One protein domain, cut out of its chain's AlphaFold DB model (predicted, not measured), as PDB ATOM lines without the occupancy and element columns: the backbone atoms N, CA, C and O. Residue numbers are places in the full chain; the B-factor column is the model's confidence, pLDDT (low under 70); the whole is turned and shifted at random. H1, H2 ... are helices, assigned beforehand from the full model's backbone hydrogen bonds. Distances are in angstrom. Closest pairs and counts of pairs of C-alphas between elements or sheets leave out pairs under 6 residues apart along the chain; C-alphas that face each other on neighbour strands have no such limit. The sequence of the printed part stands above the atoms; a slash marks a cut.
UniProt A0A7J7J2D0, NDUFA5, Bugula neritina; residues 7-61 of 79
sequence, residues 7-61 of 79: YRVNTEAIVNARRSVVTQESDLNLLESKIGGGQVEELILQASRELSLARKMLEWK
ATOM      1  N   TYR A   7     168.492 141.945 272.179       93.50
ATOM      2  CA  TYR A   7     169.065 143.183 271.646       93.50
ATOM      3  C   TYR A   7     169.491 143.028 270.181       93.50
ATOM      4  O   TYR A   7     169.133 143.862 269.356       93.50
ATOM      5  N   ARG A   8     170.195 141.946 269.817       92.88
ATOM      6  CA  ARG A   8     170.643 141.745 268.433       92.88
ATOM      7  C   ARG A   8     169.467 141.620 267.480       92.88
ATOM      8  O   ARG A   8     169.453 142.312 266.470       92.88
ATOM      9  N   VAL A   9     168.512 140.747 267.796       94.38
ATOM     10  CA  VAL A   9     167.368 140.458 266.919       94.38
ATOM     11  C   VAL A   9     166.573 141.734 266.640       94.38
ATOM     12  O   VAL A   9     166.271 142.041 265.488       94.38
ATOM     13  N   ASN A  10     166.304 142.517 267.685       94.75
ATOM     14  CA  ASN A  10     165.528 143.747 267.566       94.75
ATOM     15  C   ASN A  10     166.307 144.854 266.844       94.75
ATOM     16  O   ASN A  10     165.783 145.467 265.913       94.75
ATOM     17  N   THR A  11     167.568 145.094 267.219       94.31
ATOM     18  CA  THR A  11     168.394 146.128 266.578       94.31
ATOM     19  C   THR A  11     168.651 145.796 265.108       94.31
ATOM     20  O   THR A  11     168.577 146.684 264.262       94.31
ATOM     21  N   GLU A  12     168.890 144.528 264.763       94.31
ATOM     22  CA  GLU A  12     169.100 144.092 263.379       94.31
ATOM     23  C   GLU A  12     167.852 144.323 262.515       94.31
ATOM     24  O   GLU A  12     167.964 144.862 261.414       94.31
ATOM     25  N   ALA A  13     166.656 144.012 263.029       95.12
ATOM     26  CA  ALA A  13     165.401 144.295 262.334       95.12
ATOM     27  C   ALA A  13     165.216 145.802 262.069       95.12
ATOM     28  O   ALA A  13     164.918 146.201 260.941       95.12
ATOM     29  N   ILE A  14     165.454 146.646 263.080       94.00
ATOM     30  CA  ILE A  14     165.320 148.107 262.966       94.00
ATOM     31  C   ILE A  14     166.333 148.675 261.965       94.00
ATOM     32  O   ILE A  14     165.972 149.464 261.089       94.00
ATOM     33  N   VAL A  15     167.603 148.276 262.073       94.88
ATOM     34  CA  VAL A  15     168.677 148.764 261.199       94.88
ATOM     35  C   VAL A  15     168.434 148.339 259.754       94.88
ATOM     36  O   VAL A  15     168.582 149.165 258.855       94.88
ATOM     37  N   ASN A  16     168.011 147.097 259.514       95.44
ATOM     38  CA  ASN A  16     167.716 146.616 258.165       95.44
ATOM     39  C   ASN A  16     166.513 147.337 257.547       95.44
ATOM     40  O   ASN A  16     166.582 147.732 256.382       95.44
ATOM     41  N   ALA A  17     165.449 147.578 258.321       93.81
ATOM     42  CA  ALA A  17     164.296 148.347 257.857       93.81
ATOM     43  C   ALA A  17     164.696 149.778 257.461       93.81
ATOM     44  O   ALA A  17     164.421 150.217 256.345       93.81
ATOM     45  N   ARG A  18     165.428 150.483 258.335       92.88
ATOM     46  CA  ARG A  18     165.909 151.849 258.064       92.88
ATOM     47  C   ARG A  18     166.861 151.892 256.875       92.88
ATOM     48  O   ARG A  18     166.730 152.761 256.019       92.88
ATOM     49  N   ARG A  19     167.778 150.927 256.779       93.81
ATOM     50  CA  ARG A  19     168.696 150.800 255.643       93.81
ATOM     51  C   ARG A  19     167.940 150.619 254.331       93.81
ATOM     52  O   ARG A  19     168.290 151.282 253.363       93.81
ATOM     53  N   SER A  20     166.913 149.767 254.305       94.81
ATOM     54  CA  SER A  20     166.092 149.544 253.109       94.81
ATOM     55  C   SER A  20     165.454 150.844 252.623       94.81
ATOM     56  O   SER A  20     165.506 151.140 251.432       94.81
ATOM     57  N   VAL A  21     164.900 151.637 253.544       92.31
ATOM     58  CA  VAL A  21     164.264 152.922 253.225       92.31
ATOM     59  C   VAL A  21     165.285 153.920 252.664       92.31
ATOM     60  O   VAL A  21     165.045 154.488 251.605       92.31
ATOM     61  N   VAL A  22     166.468 154.036 253.283       91.25
ATOM     62  CA  VAL A  22     167.567 154.904 252.804       91.25
ATOM     63  C   VAL A  22     168.098 154.489 251.431       91.25
ATOM     64  O   VAL A  22     168.509 155.336 250.649       91.25
ATOM     65  N   THR A  23     168.099 153.193 251.108       92.62
ATOM     66  CA  THR A  23     168.543 152.723 249.784       92.62
ATOM     67  C   THR A  23     167.498 152.883 248.683       92.62
ATOM     68  O   THR A  23     167.865 152.869 247.512       92.62
ATOM     69  N   GLN A  24     166.213 152.974 249.034       92.56
ATOM     70  CA  GLN A  24     165.111 153.053 248.070       92.56
ATOM     71  C   GLN A  24     164.706 154.495 247.767       92.56
ATOM     72  O   GLN A  24     164.384 154.806 246.623       92.56
ATOM     73  N   GLU A  25     164.721 155.369 248.772       90.00
ATOM     74  CA  GLU A  25     164.267 156.750 248.640       90.00
ATOM     75  C   GLU A  25     165.442 157.714 248.501       90.00
ATOM     76  O   GLU A  25     166.352 157.731 249.326       90.00
ATOM     77  N   SER A  26     165.402 158.536 247.453       89.06
ATOM     78  CA  SER A  26     166.393 159.597 247.209       89.06
ATOM     79  C   SER A  26     165.922 160.973 247.692       89.06
ATOM     80  O   SER A  26     166.731 161.890 247.807       89.06
ATOM     81  N   ASP A  27     164.620 161.129 247.954       92.75
ATOM     82  CA  ASP A  27     164.026 162.368 248.460       92.75
ATOM     83  C   ASP A  27     164.104 162.413 249.991       92.75
ATOM     84  O   ASP A  27     163.618 161.512 250.679       92.75
ATOM     85  N   LEU A  28     164.698 163.485 250.519       87.31
ATOM     86  CA  LEU A  28     164.927 163.666 251.953       87.31
ATOM     87  C   LEU A  28     163.620 163.771 252.753       87.31
ATOM     88  O   LEU A  28     163.509 163.160 253.811       87.31
ATOM     89  N   ASN A  29     162.602 164.470 252.244       88.94
ATOM     90  CA  ASN A  29     161.347 164.669 252.976       88.94
ATOM     91  C   ASN A  29     160.545 163.365 253.074       88.94
ATOM     92  O   ASN A  29     159.962 163.045 254.114       88.94
ATOM     93  N   LEU A  30     160.517 162.588 251.986       89.44
ATOM     94  CA  LEU A  30     159.859 161.278 251.983       89.44
ATOM     95  C   LEU A  30     160.606 160.278 252.868       89.44
ATOM     96  O   LEU A  30     159.971 159.478 253.559       89.44
ATOM     97  N   LEU A  31     161.939 160.345 252.884       91.19
ATOM     98  CA  LEU A  31     162.782 159.525 253.747       91.19
ATOM     99  C   LEU A  31     162.483 159.776 255.232       91.19
ATOM    100  O   LEU A  31     162.233 158.826 255.981       91.19
ATOM    101  N   GLU A  32     162.462 161.043 255.647       90.94
ATOM    102  CA  GLU A  32     162.161 161.448 257.023       90.94
ATOM    103  C   GLU A  32     160.759 160.999 257.448       90.94
ATOM    104  O   GLU A  32     160.590 160.397 258.511       90.94
ATOM    105  N   SER A  33     159.764 161.205 256.580       90.12
ATOM    106  CA  SER A  33     158.381 160.801 256.839       90.12
ATOM    107  C   SER A  33     158.225 159.283 256.989       90.12
ATOM    108  O   SER A  33     157.507 158.828 257.880       90.12
ATOM    109  N   LYS A  34     158.923 158.483 256.169       90.31
ATOM    110  CA  LYS A  34     158.855 157.012 256.235       90.31
ATOM    111  C   LYS A  34     159.554 156.428 257.458       90.31
ATOM    112  O   LYS A  34     159.087 155.426 257.995       90.31
ATOM    113  N   ILE A  35     160.682 157.005 257.874       89.81
ATOM    114  CA  ILE A  35     161.436 156.516 259.038       89.81
ATOM    115  C   ILE A  35     160.795 156.994 260.348       89.81
ATOM    116  O   ILE A  35     160.852 156.268 261.343       89.81
ATOM    117  N   GLY A  36     160.186 158.185 260.358       86.25
ATOM    118  CA  GLY A  36     159.485 158.727 261.523       86.25
ATOM    119  C   GLY A  36     160.413 159.012 262.708       86.25
ATOM    120  O   GLY A  36     160.065 158.717 263.849       86.25
ATOM    121  N   GLY A  37     161.618 159.525 262.440       79.62
ATOM    122  CA  GLY A  37     162.680 159.701 263.439       79.62
ATOM    123  C   GLY A  37     163.281 161.104 263.499       79.62
ATOM    124  O   GLY A  37     164.444 161.228 263.866       79.62
ATOM    125  N   GLY A  38     162.508 162.125 263.126       89.75
ATOM    126  CA  GLY A  38     162.981 163.507 263.040       89.75
ATOM    127  C   GLY A  38     163.708 163.789 261.726       89.75
ATOM    128  O   GLY A  38     163.439 163.140 260.714       89.75
ATOM    129  N   GLN A  39     164.608 164.771 261.763       91.75
ATOM    130  CA  GLN A  39     165.415 165.177 260.609       91.75
ATOM    131  C   GLN A  39     166.530 164.168 260.306       91.75
ATOM    132  O   GLN A  39     166.966 163.414 261.185       91.75
ATOM    133  N   VAL A  40     167.042 164.170 259.074       89.69
ATOM    134  CA  VAL A  40     168.135 163.267 258.662       89.69
ATOM    135  C   VAL A  40     169.380 163.400 259.552       89.69
ATOM    136  O   VAL A  40     170.021 162.394 259.869       89.69
ATOM    137  N   GLU A  41     169.718 164.596 260.022       91.50
ATOM    138  CA  GLU A  41     170.843 164.830 260.932       91.50
ATOM    139  C   GLU A  41     170.663 164.098 262.269       91.50
ATOM    140  O   GLU A  41     171.606 163.487 262.788       91.50
ATOM    141  N   GLU A  42     169.443 164.099 262.809       91.75
ATOM    142  CA  GLU A  42     169.103 163.366 264.030       91.75
ATOM    143  C   GLU A  42     169.185 161.854 263.806       91.75
ATOM    144  O   GLU A  42     169.680 161.131 264.677       91.75
ATOM    145  N   LEU A  43     168.796 161.372 262.620       91.62
ATOM    146  CA  LEU A  43     168.926 159.963 262.244       91.62
ATOM    147  C   LEU A  43     170.390 159.515 262.180       91.62
ATOM    148  O   LEU A  43     170.723 158.436 262.681       91.62
ATOM    149  N   ILE A  44     171.280 160.337 261.617       92.06
ATOM    150  CA  ILE A  44     172.724 160.056 261.584       92.06
ATOM    151  C   ILE A  44     173.282 160.016 263.010       92.06
ATOM    152  O   ILE A  44     174.029 159.099 263.372       92.06
ATOM    153  N   LEU A  45     172.889 160.976 263.849       95.56
ATOM    154  CA  LEU A  45     173.307 161.015 265.246       95.56
ATOM    155  C   LEU A  45     172.797 159.794 266.024       95.56
ATOM    156  O   LEU A  45     173.551 159.199 266.798       95.56
ATOM    157  N   GLN A  46     171.552 159.378 265.794       94.00
ATOM    158  CA  GLN A  46     170.983 158.170 266.385       94.00
ATOM    159  C   GLN A  46     171.750 156.923 265.932       94.00
ATOM    160  O   GLN A  46     172.097 156.098 266.773       94.00
ATOM    161  N   ALA A  47     172.075 156.799 264.643       94.50
ATOM    162  CA  ALA A  47     172.856 155.677 264.123       94.50
ATOM    163  C   ALA A  47     174.264 155.610 264.743       94.50
ATOM    164  O   ALA A  47     174.732 154.531 265.109       94.50
ATOM    165  N   SER A  48     174.923 156.756 264.932       96.19
ATOM    166  CA  SER A  48     176.228 156.837 265.604       96.19
ATOM    167  C   SER A  48     176.152 156.434 267.085       96.19
ATOM    168  O   SER A  48     176.997 155.683 267.593       96.19
ATOM    169  N   ARG A  49     175.095 156.874 267.783       96.75
ATOM    170  CA  ARG A  49     174.815 156.481 269.173       96.75
ATOM    171  C   ARG A  49     174.526 154.987 269.288       96.75
ATOM    172  O   ARG A  49     175.101 154.348 270.164       96.75
ATOM    173  N   GLU A  50     173.720 154.429 268.388       95.31
ATOM    174  CA  GLU A  50     173.409 152.995 268.346       95.31
ATOM    175  C   GLU A  50     174.671 152.166 268.085       95.31
ATOM    176  O   GLU A  50     174.910 151.169 268.758       95.31
ATOM    177  N   LEU A  51     175.548 152.606 267.178       95.25
ATOM    178  CA  LEU A  51     176.826 151.936 266.923       95.25
ATOM    179  C   LEU A  51     177.741 151.951 268.157       95.25
ATOM    180  O   LEU A  51     178.400 150.955 268.465       95.25
ATOM    181  N   SER A  52     177.771 153.068 268.881       97.00
ATOM    182  CA  SER A  52     178.513 153.181 270.140       97.00
ATOM    183  C   SER A  52     177.906 152.298 271.235       97.00
ATOM    184  O   SER A  52     178.641 151.653 271.985       97.00
ATOM    185  N   LEU A  53     176.574 152.222 271.307       95.50
ATOM    186  CA  LEU A  53     175.848 151.358 272.232       95.50
ATOM    187  C   LEU A  53     176.119 149.883 271.937       95.50
ATOM    188  O   LEU A  53     176.490 149.151 272.845       95.50
ATOM    189  N   ALA A  54     176.039 149.458 270.676       94.69
ATOM    190  CA  ALA A  54     176.289 148.079 270.272       94.69
ATOM    191  C   ALA A  54     177.700 147.603 270.657       94.69
ATOM    192  O   ALA A  54     177.872 146.452 271.063       94.69
ATOM    193  N   ARG A  55     178.706 148.490 270.593       94.88
ATOM    194  CA  ARG A  55     180.067 148.209 271.089       94.88
ATOM    195  C   ARG A  55     180.087 148.011 272.604       94.88
ATOM    196  O   ARG A  55     180.622 147.009 273.062       94.88
ATOM    197  N   LYS A  56     179.446 148.899 273.370       94.75
ATOM    198  CA  LYS A  56     179.332 148.768 274.835       94.75
ATOM    199  C   LYS A  56     178.560 147.518 275.254       94.75
ATOM    200  O   LYS A  56     178.946 146.840 276.195       94.75
ATOM    201  N   MET A  57     177.519 147.148 274.513       92.56
ATOM    202  CA  MET A  57     176.753 145.926 274.762       92.56
ATOM    203  C   MET A  57     177.611 144.660 274.634       92.56
ATOM    204  O   MET A  57     177.316 143.663 275.290       92.56
ATOM    205  N   LEU A  58     178.680 144.679 273.823       91.25
ATOM    206  CA  LEU A  58     179.638 143.569 273.762       91.25
ATOM    207  C   LEU A  58     180.447 143.414 275.050       91.25
ATOM    208  O   LEU A  58     180.752 142.285 275.428       91.25
ATOM    209  N   GLU A  59     180.767 144.528 275.703       92.62
ATOM    210  CA  GLU A  59     181.483 144.555 276.978       92.62
ATOM    211  C   GLU A  59     180.553 144.182 278.139       92.62
ATOM    212  O   GLU A  59     180.930 143.375 278.983       92.62
ATOM    213  N   TRP A  60     179.327 144.718 278.156       92.56
ATOM    214  CA  TRP A  60     178.362 144.513 279.244       92.56
ATOM    215  C   TRP A  60     177.690 143.141 279.253       92.56
ATOM    216  O   TRP A  60     177.258 142.700 280.310       92.56
ATOM    217  N   LYS A  61     177.567 142.485 278.091       91.44
ATOM    218  CA  LYS A  61     176.929 141.164 277.933       91.44
ATOM    219  C   LYS A  61     175.566 141.024 278.642       91.44
ATOM    220  O   LYS A  61     175.328 140.038 279.332       91.44
TER     221      LYS A  61
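AT A GLANCE: This is residues 7 to 61 of the 79 residues of the protein "NDUFA5" of Bugula neritina (UniProt A0A7J7J2D0). Picture a long, narrow pair of tongs: the two long helices H3 and H1 run side by side in roughly opposite directions, with a gap between them, and the short helix H2 sits at the end where H1 ends and H3 begins. H2 folds back on the last part of H1, and the other ends of the two long helices are left open. The printed part has 55 residues with three named helices, in the order H1, H2, H3, and no named strand; the class is all helix. The whole is only just loose, close to compact, with a radius of gyration of the C-alphas of 12.4 A, and it is elongated, spanning 38 by 20 by 15 A.

IN THESE COORDINATES: Find C-alpha 40 at (168.135, 163.267, 258.662); from there H3, residues 40 to 60, the longest helix with 21 residues, runs 29.7 A to C-alpha 60 at (178.362, 144.513, 279.244). Then go back to C-alpha 7 at (169.065, 143.183, 271.646), where H1, residues 7 to 24, begins; it measures 25.9 A from first to last C-alpha. Between these two along the chain lies H2, residues 28 to 35, which measures 10.7 A.

HOW THE PARTS SIT: Start from H3 and look toward H1: the two are near each other, with no pair of C-alphas within 8 A but 10 pairs within 10 A. Look next at the first residue of H3: H3 and H2 are close but not clearly touching, and their closest C-alphas, those of Glu 32 and Val 40, are 6.5 A apart. H2 and H3 run the same way at a steep tilt of 42 degrees. Going on to H1, you find that it touches H2 with residues 18 to 22 alone; the closest C-alphas, those of Arg 18 and Ile 35, are 6.5 A apart. H1 and H2 run opposite ways at a shallow tilt of 30 degrees and form a helical hairpin. On the backbone, every O i to N i+4 pair is within hydrogen-bond range in H1 and H2, and 16 of 17 are in H3.

THE WHOLE: Measure the length from C-alpha 27 to C-alpha 61: those of Asp 27 and Lys 61 are the two farthest apart, at 38.5 A. The C-alphas of the first and last printed residues, Tyr 7 and Lys 61, are 10.3 A apart. The link from H1 to H2, with 3 residues, and the link from H2 to H3, with 4, are both tight. The printed part has no cut. Read the B-factor column for the model's confidence: the mean pLDDT of the printed part is 92.5, and no printed residue is under 70.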